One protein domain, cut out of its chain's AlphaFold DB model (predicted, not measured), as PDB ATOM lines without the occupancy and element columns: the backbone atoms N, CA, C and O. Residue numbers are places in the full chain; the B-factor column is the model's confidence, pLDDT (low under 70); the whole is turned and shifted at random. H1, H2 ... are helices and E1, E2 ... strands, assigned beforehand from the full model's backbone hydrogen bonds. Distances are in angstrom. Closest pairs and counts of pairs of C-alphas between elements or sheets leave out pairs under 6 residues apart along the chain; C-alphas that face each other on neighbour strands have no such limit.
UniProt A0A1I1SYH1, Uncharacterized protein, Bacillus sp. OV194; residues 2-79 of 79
ATOM      1  N   ILE A   2      57.474  64.152 103.881       76.88
ATOM      2  CA  ILE A   2      57.180  63.901 105.306       76.88
ATOM      3  C   ILE A   2      55.665  64.016 105.538       76.88
ATOM      4  O   ILE A   2      55.037  64.962 105.066       76.88
ATOM      5  N   ARG A   3      55.062  63.078 106.277       79.56
ATOM      6  CA  ARG A   3      53.649  63.154 106.682       79.56
ATOM      7  C   ARG A   3      53.542  63.881 108.021       79.56
ATOM      8  O   ARG A   3      53.992  63.364 109.038       79.56
ATOM      9  N   LEU A   4      52.924  65.053 108.010       73.94
ATOM     10  CA  LEU A   4      52.476  65.749 109.212       73.94
ATOM     11  C   LEU A   4      51.058  65.227 109.526       73.94
ATOM     12  O   LEU A   4      50.354  64.741 108.640       73.94
ATOM     13  N   GLY A   5      50.634  65.217 110.786       72.81
ATOM     14  CA  GLY A   5      49.297  64.722 111.156       72.81
ATOM     15  C   GLY A   5      48.154  65.372 110.349       72.81
ATOM     16  O   GLY A   5      48.344  66.372 109.660       72.81
ATOM     17  N   ASN A   6      46.944  64.808 110.433       79.81
ATOM     18  CA  ASN A   6      45.731  65.350 109.788       79.81
ATOM     19  C   ASN A   6      45.730  65.333 108.246       79.81
ATOM     20  O   ASN A   6      45.089  66.158 107.606       79.81
ATOM     21  N   GLY A   7      46.440  64.380 107.633       78.44
ATOM     22  CA  GLY A   7      46.435  64.220 106.172       78.44
ATOM     23  C   GLY A   7      47.246  65.286 105.432       78.44
ATOM     24  O   GLY A   7      47.063  65.462 104.229       78.44
ATOM     25  N   VAL A   8      48.146  65.978 106.133       84.44
ATOM     26  CA  VAL A   8      49.059  66.955 105.543       84.44
ATOM     27  C   VAL A   8      50.380  66.272 105.205       84.44
ATOM     28  O   VAL A   8      50.970  65.561 106.012       84.44
ATOM     29  N   TYR A   9      50.882  66.504 104.004       84.94
ATOM     30  CA  TYR A   9      52.183  66.028 103.568       84.94
ATOM     31  C   TYR A   9      53.031  67.229 103.179       84.94
ATOM     32  O   TYR A   9      52.582  68.096 102.436       84.94
ATOM     33  N   LEU A  10      54.257  67.281 103.679       81.94
ATOM     34  CA  LEU A  10      55.230  68.305 103.341       81.94
ATOM     35  C   LEU A  10      56.336  67.676 102.496       81.94
ATOM     36  O   LEU A  10      56.805  66.572 102.778       81.94
ATOM     37  N   CYS A  11      56.768  68.358 101.454       81.81
ATOM     38  CA  CYS A  11      57.902  67.955 100.645       81.81
ATOM     39  C   CYS A  11      58.669  69.193 100.210       81.81
ATOM     40  O   CYS A  11      58.077  70.241  99.980       81.81
ATOM     41  N   GLU A  12      59.976  69.061 100.065       77.69
ATOM     42  CA  GLU A  12      60.789  70.042  99.363       77.69
ATOM     43  C   GLU A  12      61.167  69.428  98.014       77.69
ATOM     44  O   GLU A  12      61.575  68.269  97.967       77.69
ATOM     45  N   ALA A  13      60.922  70.142  96.919       73.81
ATOM     46  CA  ALA A  13      61.253  69.691  95.570       73.81
ATOM     47  C   ALA A  13      61.774  70.882  94.761       73.81
ATOM     48  O   ALA A  13      61.105  71.918  94.709       73.81
ATOM     49  N   ALA A  14      62.951  70.754  94.143       68.88
ATOM     50  CA  ALA A  14      63.611  71.809  93.372       68.88
ATOM     51  C   ALA A  14      63.716  73.152  94.117       68.88
ATOM     52  O   ALA A  14      63.420  74.207  93.557       68.88
ATOM     53  N   GLY A  15      64.043  73.108  95.415       71.31
ATOM     54  CA  GLY A  15      64.132  74.289  96.286       71.31
ATOM     55  C   GLY A  15      62.789  74.947  96.637       71.31
ATOM     56  O   GLY A  15      62.770  75.972  97.313       71.31
ATOM     57  N   ASN A  16      61.660  74.374  96.209       78.31
ATOM     58  CA  ASN A  16      60.326  74.867  96.535       78.31
ATOM     59  C   ASN A  16      59.687  74.028  97.641       78.31
ATOM     60  O   ASN A  16      59.747  72.793  97.628       78.31
ATOM     61  N   LYS A  17      58.999  74.699  98.570       82.06
ATOM     62  CA  LYS A  17      58.223  74.030  99.619       82.06
ATOM     63  C   LYS A  17      56.866  73.633  99.056       82.06
ATOM     64  O   LYS A  17      56.035  74.488  98.755       82.06
ATOM     65  N   VAL A  18      56.641  72.332  98.935       84.62
ATOM     66  CA  VAL A  18      55.389  71.736  98.478       84.62
ATOM     67  C   VAL A  18      54.625  71.200  99.683       84.62
ATOM     68  O   VAL A  18      55.057  70.269 100.362       84.62
ATOM     69  N   LYS A  19      53.452  71.764  99.943       87.44
ATOM     70  CA  LYS A  19      52.514  71.282 100.956       87.44
ATOM     71  C   LYS A  19      51.319  70.658 100.251       87.44
ATOM     72  O   LYS A  19      50.699  71.271  99.393       87.44
ATOM     73  N   VAL A  20      50.995  69.427 100.610       88.12
ATOM     74  CA  VAL A  20      49.876  68.670 100.053       88.12
ATOM     75  C   VAL A  20      48.883  68.396 101.169       88.12
ATOM     76  O   VAL A  20      49.242  67.814 102.190       88.12
ATOM     77  N   VAL A  21      47.632  68.807 100.990       88.25
ATOM     78  CA  VAL A  21      46.557  68.593 101.965       88.25
ATOM     79  C   VAL A  21      45.582  67.570 101.399       88.25
ATOM     80  O   VAL A  21      44.995  67.774 100.338       88.25
ATOM     81  N   TYR A  22      45.428  66.441 102.085       87.69
ATOM     82  CA  TYR A  22      44.502  65.385 101.690       87.69
ATOM     83  C   TYR A  22      43.070  65.746 102.097       87.69
ATOM     84  O   TYR A  22      42.761  65.803 103.283       87.69
ATOM     85  N   MET A  23      42.193  65.961 101.112       84.19
ATOM     86  CA  MET A  23      40.789  66.337 101.335       84.19
ATOM     87  C   MET A  23      39.822  65.142 101.343       84.19
ATOM     88  O   MET A  23      38.631  65.309 101.592       84.19
ATOM     89  N   GLY A  24      40.311  63.926 101.084       80.00
ATOM     90  CA  GLY A  24      39.470  62.734 100.947       80.00
ATOM     91  C   GLY A  24      39.065  62.449  99.501       80.00
ATOM     92  O   GLY A  24      39.349  63.220  98.589       80.00
ATOM     93  N   ARG A  25      38.444  61.281  99.272       82.88
ATOM     94  CA  ARG A  25      38.035  60.797  97.932       82.88
ATOM     95  C   ARG A  25      39.165  60.846  96.892       82.88
ATOM     96  O   ARG A  25      38.931  61.139  95.725       82.88
ATOM     97  N   ASN A  26      40.393  60.553  97.330       80.81
ATOM     98  CA  ASN A  26      41.608  60.602  96.510       80.81
ATOM     99  C   ASN A  26      41.961  62.002  95.965       80.81
ATOM    100  O   ASN A  26      42.785  62.090  95.066       80.81
ATOM    101  N   ILE A  27      41.386  63.086  96.495       85.75
ATOM    102  CA  ILE A  27      41.657  64.465  96.065       85.75
ATOM    103  C   ILE A  27      42.577  65.151  97.077       85.75
ATOM    104  O   ILE A  27      42.389  65.048  98.294       85.75
ATOM    105  N   CYS A  28      43.560  65.882  96.559       88.19
ATOM    106  CA  CYS A  28      44.491  66.681  97.339       88.19
ATOM    107  C   CYS A  28      44.580  68.105  96.818       88.19
ATOM    108  O   CYS A  28      44.561  68.329  95.608       88.19
ATOM    109  N   GLU A  29      44.757  69.044  97.735       88.19
ATOM    110  CA  GLU A  29      45.181  70.404  97.423       88.19
ATOM    111  C   GLU A  29      46.698  70.499  97.479       88.19
ATOM    112  O   GLU A  29      47.332  69.963  98.391       88.19
ATOM    113  N   ILE A  30      47.273  71.165  96.484       87.44
ATOM    114  CA  ILE A  30      48.710  71.376  96.364       87.44
ATOM    115  C   ILE A  30      48.981  72.855  96.580       87.44
ATOM    116  O   ILE A  30      48.450  73.709  95.869       87.44
ATOM    117  N   PHE A  31      49.861  73.131  97.528       85.12
ATOM    118  CA  PHE A  31      50.391  74.446  97.816       85.12
ATOM    119  C   PHE A  31      51.882  74.438  97.487       85.12
ATOM    120  O   PHE A  31      52.606  73.549  97.937       85.12
ATOM    121  N   ILE A  32      52.340  75.404  96.699       84.44
ATOM    122  CA  ILE A  32      53.761  75.603  96.398       84.44
ATOM    123  C   ILE A  32      54.125  76.989  96.913       84.44
ATOM    124  O   ILE A  32      53.511  77.959  96.490       84.44
ATOM    125  N   ASN A  33      55.097  77.076  97.823       82.38
ATOM    126  CA  ASN A  33      55.498  78.333  98.470       82.38
ATOM    127  C   ASN A  33      54.308  79.088  99.095       82.38
ATOM    128  O   ASN A  33      54.189  80.299  98.958       82.38
ATOM    129  N   ASP A  34      53.425  78.343  99.767       81.25
ATOM    130  CA  ASP A  34      52.179  78.831 100.385       81.25
ATOM    131  C   ASP A  34      51.074  79.278  99.401       81.25
ATOM    132  O   ASP A  34      49.950  79.553  99.810       81.25
ATOM    133  N   GLU A  35      51.319  79.232  98.089       82.62
ATOM    134  CA  GLU A  35      50.305  79.521  97.073       82.62
ATOM    135  C   GLU A  35      49.542  78.258  96.659       82.62
ATOM    136  O   GLU A  35      50.143  77.248  96.274       82.62
ATOM    137  N   LEU A  36      48.206  78.317  96.666       85.12
ATOM    138  CA  LEU A  36      47.363  77.236  96.153       85.12
ATOM    139  C   LEU A  36      47.542  77.115  94.634       85.12
ATOM    140  O   LEU A  36      47.098  77.966  93.867       85.12
ATOM    141  N   ARG A  37      48.148  76.015  94.186       83.75
ATOM    142  CA  ARG A  37      48.330  75.722  92.756       83.75
ATOM    143  C   ARG A  37      47.160  74.972  92.146       83.75
ATOM    144  O   ARG A  37      46.944  75.065  90.943       83.75
ATOM    145  N   GLY A  38      46.411  74.233  92.959       85.75
ATOM    146  CA  GLY A  38      45.192  73.567  92.520       85.75
ATOM    147  C   GLY A  38      44.926  72.247  93.225       85.75
ATOM    148  O   GLY A  38      45.553  71.905  94.231       85.75
ATOM    149  N   ARG A  39      43.963  71.509  92.670       87.75
ATOM    150  CA  ARG A  39      43.495  70.216  93.175       87.75
ATOM    151  C   ARG A  39      43.853  69.112  92.196       87.75
ATOM    152  O   ARG A  39      43.562  69.227  91.010       87.75
ATOM    153  N   ALA A  40      44.447  68.036  92.693       85.75
ATOM    154  CA  ALA A  40      44.777  66.873  91.881       85.75
ATOM    155  C   ALA A  40      44.657  65.576  92.691       85.75
ATOM    156  O   ALA A  40      44.669  65.612  93.925       85.75
ATOM    157  N   PRO A  41      44.562  64.417  92.020       86.25
ATOM    158  CA  PRO A  41      44.540  63.143  92.714       86.25
ATOM    159  C   PRO A  41      45.835  62.874  93.486       86.25
ATOM    160  O   PRO A  41      46.923  63.098  92.949       86.25
ATOM    161  N   PHE A  42      45.745  62.328  94.702       84.00
ATOM    162  CA  PHE A  42      46.930  62.059  95.534       84.00
ATOM    163  C   PHE A  42      47.961  61.180  94.817       84.00
ATOM    164  O   PHE A  42      49.158  61.458  94.857       84.00
ATOM    165  N   ASP A  43      47.494  60.144  94.113       82.50
ATOM    166  CA  ASP A  43      48.362  59.222  93.375       82.50
ATOM    167  C   ASP A  43      49.161  59.931  92.268       82.50
ATOM    168  O   ASP A  43      50.355  59.683  92.082       82.50
ATOM    169  N   TYR A  44      48.519  60.882  91.581       84.62
ATOM    170  CA  TYR A  44      49.162  61.697  90.555       84.62
ATOM    171  C   TYR A  44      50.236  62.601  91.166       84.62
ATOM    172  O   TYR A  44      51.371  62.625  90.685       84.62
ATOM    173  N   VAL A  45      49.903  63.292  92.259       82.75
ATOM    174  CA  VAL A  45      50.828  64.190  92.966       82.75
ATOM    175  C   VAL A  45      52.036  63.420  93.486       82.75
ATOM    176  O   VAL A  45      53.171  63.829  93.260       82.75
ATOM    177  N   LYS A  46      51.811  62.251  94.091       82.19
ATOM    178  CA  LYS A  46      52.876  61.370  94.575       82.19
ATOM    179  C   LYS A  46      53.824  60.950  93.450       82.19
ATOM    180  O   LYS A  46      55.037  61.006  93.627       82.19
ATOM    181  N   LYS A  47      53.295  60.563  92.284       84.25
ATOM    182  CA  LYS A  47      54.116  60.192  91.117       84.25
ATOM    183  C   LYS A  47      54.910  61.372  90.562       84.25
ATOM    184  O   LYS A  47      56.049  61.170  90.153       84.25
ATOM    185  N   GLN A  48      54.332  62.573  90.527       81.00
ATOM    186  CA  GLN A  48      55.034  63.766  90.044       81.00
ATOM    187  C   GLN A  48      56.149  64.196  90.996       81.00
ATOM    188  O   GLN A  48      57.272  64.394  90.544       81.00
ATOM    189  N   ILE A  49      55.877  64.234  92.304       78.88
ATOM    190  CA  ILE A  49      56.895  64.527  93.322       78.88
ATOM    191  C   ILE A  49      58.037  63.512  93.233       78.88
ATOM    192  O   ILE A  49      59.189  63.912  93.144       78.88
ATOM    193  N   LEU A  50      57.727  62.215  93.134       80.31
ATOM    194  CA  LEU A  50      58.748  61.172  92.987       80.31
ATOM    195  C   LEU A  50      59.584  61.348  91.708       80.31
ATOM    196  O   LEU A  50      60.780  61.077  91.702       80.31
ATOM    197  N   LYS A  51      58.966  61.771  90.597       79.94
ATOM    198  CA  LYS A  51      59.691  62.072  89.355       79.94
ATOM    199  C   LYS A  51      60.610  63.276  89.523       79.94
ATOM    200  O   LYS A  51      61.697  63.257  88.962       79.94
ATOM    201  N   TRP A  52      60.189  64.299  90.263       72.62
ATOM    202  CA  TRP A  52      61.010  65.476  90.547       72.62
ATOM    203  C   TRP A  52      62.168  65.137  91.492       72.62
ATOM    204  O   TRP A  52      63.307  65.413  91.136       72.62
ATOM    205  N   GLU A  53      61.906  64.407  92.582       69.31
ATOM    206  CA  GLU A  53      62.930  63.885  93.506       69.31
ATOM    207  C   GLU A  53      63.934  62.939  92.818       69.31
ATOM    208  O   GLU A  53      65.061  62.816  93.272       69.31
ATOM    209  N   LYS A  54      63.545  62.238  91.741       70.81
ATOM    210  CA  LYS A  54      64.463  61.401  90.940       70.81
ATOM    211  C   LYS A  54      65.216  62.173  89.859       70.81
ATOM    212  O   LYS A  54      66.266  61.715  89.415       70.81
ATOM    213  N   ARG A  55      64.631  63.263  89.350       64.94
ATOM    214  CA  ARG A  55      65.199  64.066  88.257       64.94
ATOM    215  C   ARG A  55      66.256  65.027  88.769       64.94
ATOM    216  O   ARG A  55      67.212  65.292  88.050       64.94
ATOM    217  N   GLU A  56      66.092  65.511  89.989       55.72
ATOM    218  CA  GLU A  56      67.220  65.989  90.765       55.72
ATOM    219  C   GLU A  56      67.915  64.736  91.298       55.72
ATOM    220  O   GLU A  56      67.398  64.124  92.233       55.72
ATOM    221  N   PRO A  57      69.038  64.265  90.711       48.31
ATOM    222  CA  PRO A  57      69.890  63.375  91.481       48.31
ATOM    223  C   PRO A  57      70.132  64.137  92.769       48.31
ATOM    224  O   PRO A  57      70.505  65.307  92.680       48.31
ATOM    225  N   LEU A  58      69.811  63.514  93.910       47.88
ATOM    226  CA  LEU A  58      70.215  63.961  95.233       47.88
ATOM    227  C   LEU A  58      71.482  64.782  95.048       47.88
ATOM    228  O   LEU A  58      72.533  64.206  94.757       47.88
ATOM    229  N   SER A  59      71.359  66.117  95.116       43.97
ATOM    230  CA  SER A  59      72.501  66.933  95.477       43.97
ATOM    231  C   SER A  59      72.938  66.228  96.726       43.97
ATOM    232  O   SER A  59      72.161  66.134  97.679       43.97
ATOM    233  N   THR A  60      74.056  65.525  96.589       45.97
ATOM    234  CA  THR A  60      74.744  64.811  97.629       45.97
ATOM    235  C   THR A  60      74.607  65.745  98.800       45.97
ATOM    236  O   THR A  60      75.227  66.809  98.804       45.97
ATOM    237  N   ALA A  61      73.711  65.416  99.742       45.50
ATOM    238  CA  ALA A  61      73.825  65.964 101.068       45.50
ATOM    239  C   ALA A  61      75.298  65.721 101.334       45.50
ATOM    240  O   ALA A  61      75.743  64.572 101.225       45.50
ATOM    241  N   TYR A  62      76.065  66.807 101.411       46.09
ATOM    242  CA  TYR A  62      77.495  66.780 101.625       46.09
ATOM    243  C   TYR A  62      77.647  66.177 103.021       46.09
ATOM    244  O   TYR A  62      77.868  66.866 104.008       46.09
ATOM    245  N   ILE A  63      77.475  64.863 103.121       50.97
ATOM    246  CA  ILE A  63      77.965  64.030 104.189       50.97
ATOM    247  C   ILE A  63      79.447  63.980 103.855       50.97
ATOM    248  O   ILE A  63      79.960  63.006 103.310       50.97
ATOM    249  N   GLY A  64      80.118  65.119 104.056       52.12
ATOM    250  CA  GLY A  64      81.559  65.139 104.128       52.12
ATOM    251  C   GLY A  64      81.893  64.076 105.153       52.12
ATOM    252  O   GLY A  64      81.364  64.118 106.267       52.12
ATOM    253  N   HIS A  65      82.654  63.064 104.738       54.97
ATOM    254  CA  HIS A  65      83.150  62.043 105.645       54.97
ATOM    255  C   HIS A  65      83.632  62.752 106.906       54.97
ATOM    256  O   HIS A  65      84.461  63.657 106.807       54.97
ATOM    257  N   TYR A  66      83.046  62.414 108.055       60.53
ATOM    258  CA  TYR A  66      83.442  63.001 109.325       60.53
ATOM    259  C   TYR A  66      84.948  62.780 109.484       60.53
ATOM    260  O   TYR A  66      85.399  61.655 109.699       60.53
ATOM    261  N   GLN A  67      85.735  63.840 109.291       62.47
ATOM    262  CA  GLN A  67      87.165  63.800 109.530       62.47
ATOM    263  C   GLN A  67      87.344  63.940 111.030       62.47
ATOM    264  O   GLN A  67      87.110  65.008 111.599       62.47
ATOM    265  N   PHE A  68      87.703  62.830 111.668       73.88
ATOM    266  CA  PHE A  68      88.115  62.824 113.059       73.88
ATOM    267  C   PHE A  68      89.198  63.891 113.256       73.88
ATOM    268  O   PHE A  68      90.265  63.820 112.650       73.88
ATOM    269  N   LYS A  69      88.895  64.907 114.066       74.25
ATOM    270  CA  LYS A  69      89.888  65.857 114.561       74.25
ATOM    271  C   LYS A  69      90.400  65.331 115.891       74.25
ATOM    272  O   LYS A  69      89.618  65.174 116.826       74.25
ATOM    273  N   GLU A  70      91.699  65.077 115.960       68.50
ATOM    274  CA  GLU A  70      92.372  64.797 117.222       68.50
ATOM    275  C   GLU A  70      92.192  65.994 118.162       68.50
ATOM    276  O   GLU A  70      92.424  67.148 117.791       68.50
ATOM    277  N   LEU A  71      91.714  65.717 119.374       75.44
ATOM    278  CA  LEU A  71      91.606  66.713 120.430       75.44
ATOM    279  C   LEU A  71      93.025  67.063 120.876       75.44
ATOM    280  O   LEU A  71      93.667  66.278 121.567       75.44
ATOM    281  N   VAL A  72      93.520  68.230 120.468       74.75
ATOM    282  CA  VAL A  72      94.792  68.758 120.966       74.75
ATOM    283  C   VAL A  72      94.513  69.376 122.339       74.75
ATOM    284  O   VAL A  72      93.748  70.344 122.403       74.75
ATOM    285  N   PRO A  73      95.054  68.838 123.446       71.69
ATOM    286  CA  PRO A  73      94.884  69.468 124.744       71.69
ATOM    287  C   PRO A  73      95.643  70.795 124.727       71.69
ATOM    288  O   PRO A  73      96.872  70.825 124.763       71.69
ATOM    289  N   ILE A  74      94.909  71.903 124.648       72.94
ATOM    290  CA  ILE A  74      95.460  73.221 124.956       72.94
ATOM    291  C   ILE A  74      95.605  73.241 126.473       72.94
ATOM    292  O   ILE A  74      94.630  73.426 127.201       72.94
ATOM    293  N   ILE A  75      96.811  72.950 126.948       72.62
ATOM    294  CA  ILE A  75      97.158  73.149 128.349       72.62
ATOM    295  C   ILE A  75      97.378  74.653 128.497       72.62
ATOM    296  O   ILE A  75      98.400  75.181 128.061       72.62
ATOM    297  N   ASP A  76      96.387  75.343 129.053       69.25
ATOM    298  CA  ASP A  76      96.542  76.730 129.468       69.25
ATOM    299  C   ASP A  76      97.440  76.742 130.709       69.25
ATOM    300  O   ASP A  76      97.021  76.377 131.807       69.25
ATOM    301  N   ILE A  77      98.717  77.061 130.505       66.50
ATOM    302  CA  ILE A  77      99.656  77.338 131.591       66.50
ATOM    303  C   ILE A  77      99.712  78.858 131.724       66.50
ATOM    304  O   ILE A  77     100.667  79.503 131.290       66.50
ATOM    305  N   SER A  78      98.651  79.447 132.269       64.62
ATOM    306  CA  SER A  78      98.732  80.787 132.838       64.62
ATOM    307  C   SER A  78      99.446  80.675 134.191       64.62
ATOM    308  O   SER A  78      98.919  80.110 135.149       64.62
ATOM    309  N   VAL A  79     100.710  81.118 134.198       50.56
ATOM    310  CA  VAL A  79     101.603  81.215 135.370       50.56
ATOM    311  C   VAL A  79     101.188  82.378 136.260       50.56
ATOM    312  O   VAL A  79     100.907  83.462 135.696       50.56
TER     313      VAL A  79
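AT A GLANCE: This is residues 2 to 79 of the 79 residues of an uncharacterized protein of Bacillus sp. OV194 (UniProt A0A1I1SYH1). What is the shape? A strongly twisted five-stranded sheet has helix H1 over one face, and from this small body a long tail, residues 57 to 79, sticks out. The tail makes the length: the C-alphas span 75 by 27 by 19 A, and the whole is extended, with a radius of gyration of the C-alphas of 21.7 A. What builds it? The printed part has 78 residues, of mixed class, with E1 to E5 and then H1; the sheet's order E1, E2, E3, E4, E5 is a meander, each strand the antiparallel neighbour of the one before.

HOW THE PARTS SIT: How do the strands pair? E1, residues 2 to 4, and E2, residues 8 to 13, form a hairpin, N 2 and O 10 being 2.7 A apart, within hydrogen-bond range; E2 forms another with E3, residues 16 to 24, at N 18 and O 11, 2.7 A. E3 and E4, residues 27 to 32, form a hairpin with N 19 and O 31 at 2.8 A, as do E4 and E5, residues 35 to 41, with N 30 and O 38 at 2.9 A. Where is the helix? H1, residues 42 to 55, is on the sheet in two layers, a helix on one face, at a height of 9.5 A; it runs along the strands, at 9 degrees to E3 on the local plane. Its closest C-alphas to E4 are Phe 42 and Cys 28, 5.5 A; its O i to N i+4 pairs are each within hydrogen-bond range.

IN THESE COORDINATES: Where do they begin and end? C-alpha 2 opens E1 at (57.180, 63.901, 105.306), and C-alpha 55 ends H1 at (65.199, 64.066, 88.257). Which are long? E3 measures 24.5 A and H1 19.8 A.

THE WHOLE: How large is it? The C-alphas of Arg 25 and Val 79, the two farthest apart, are 76.5 A apart; the printed part has no cut. Where is confidence low? The model's pLDDT is under 70 at 20 residues, among them 55 to 67.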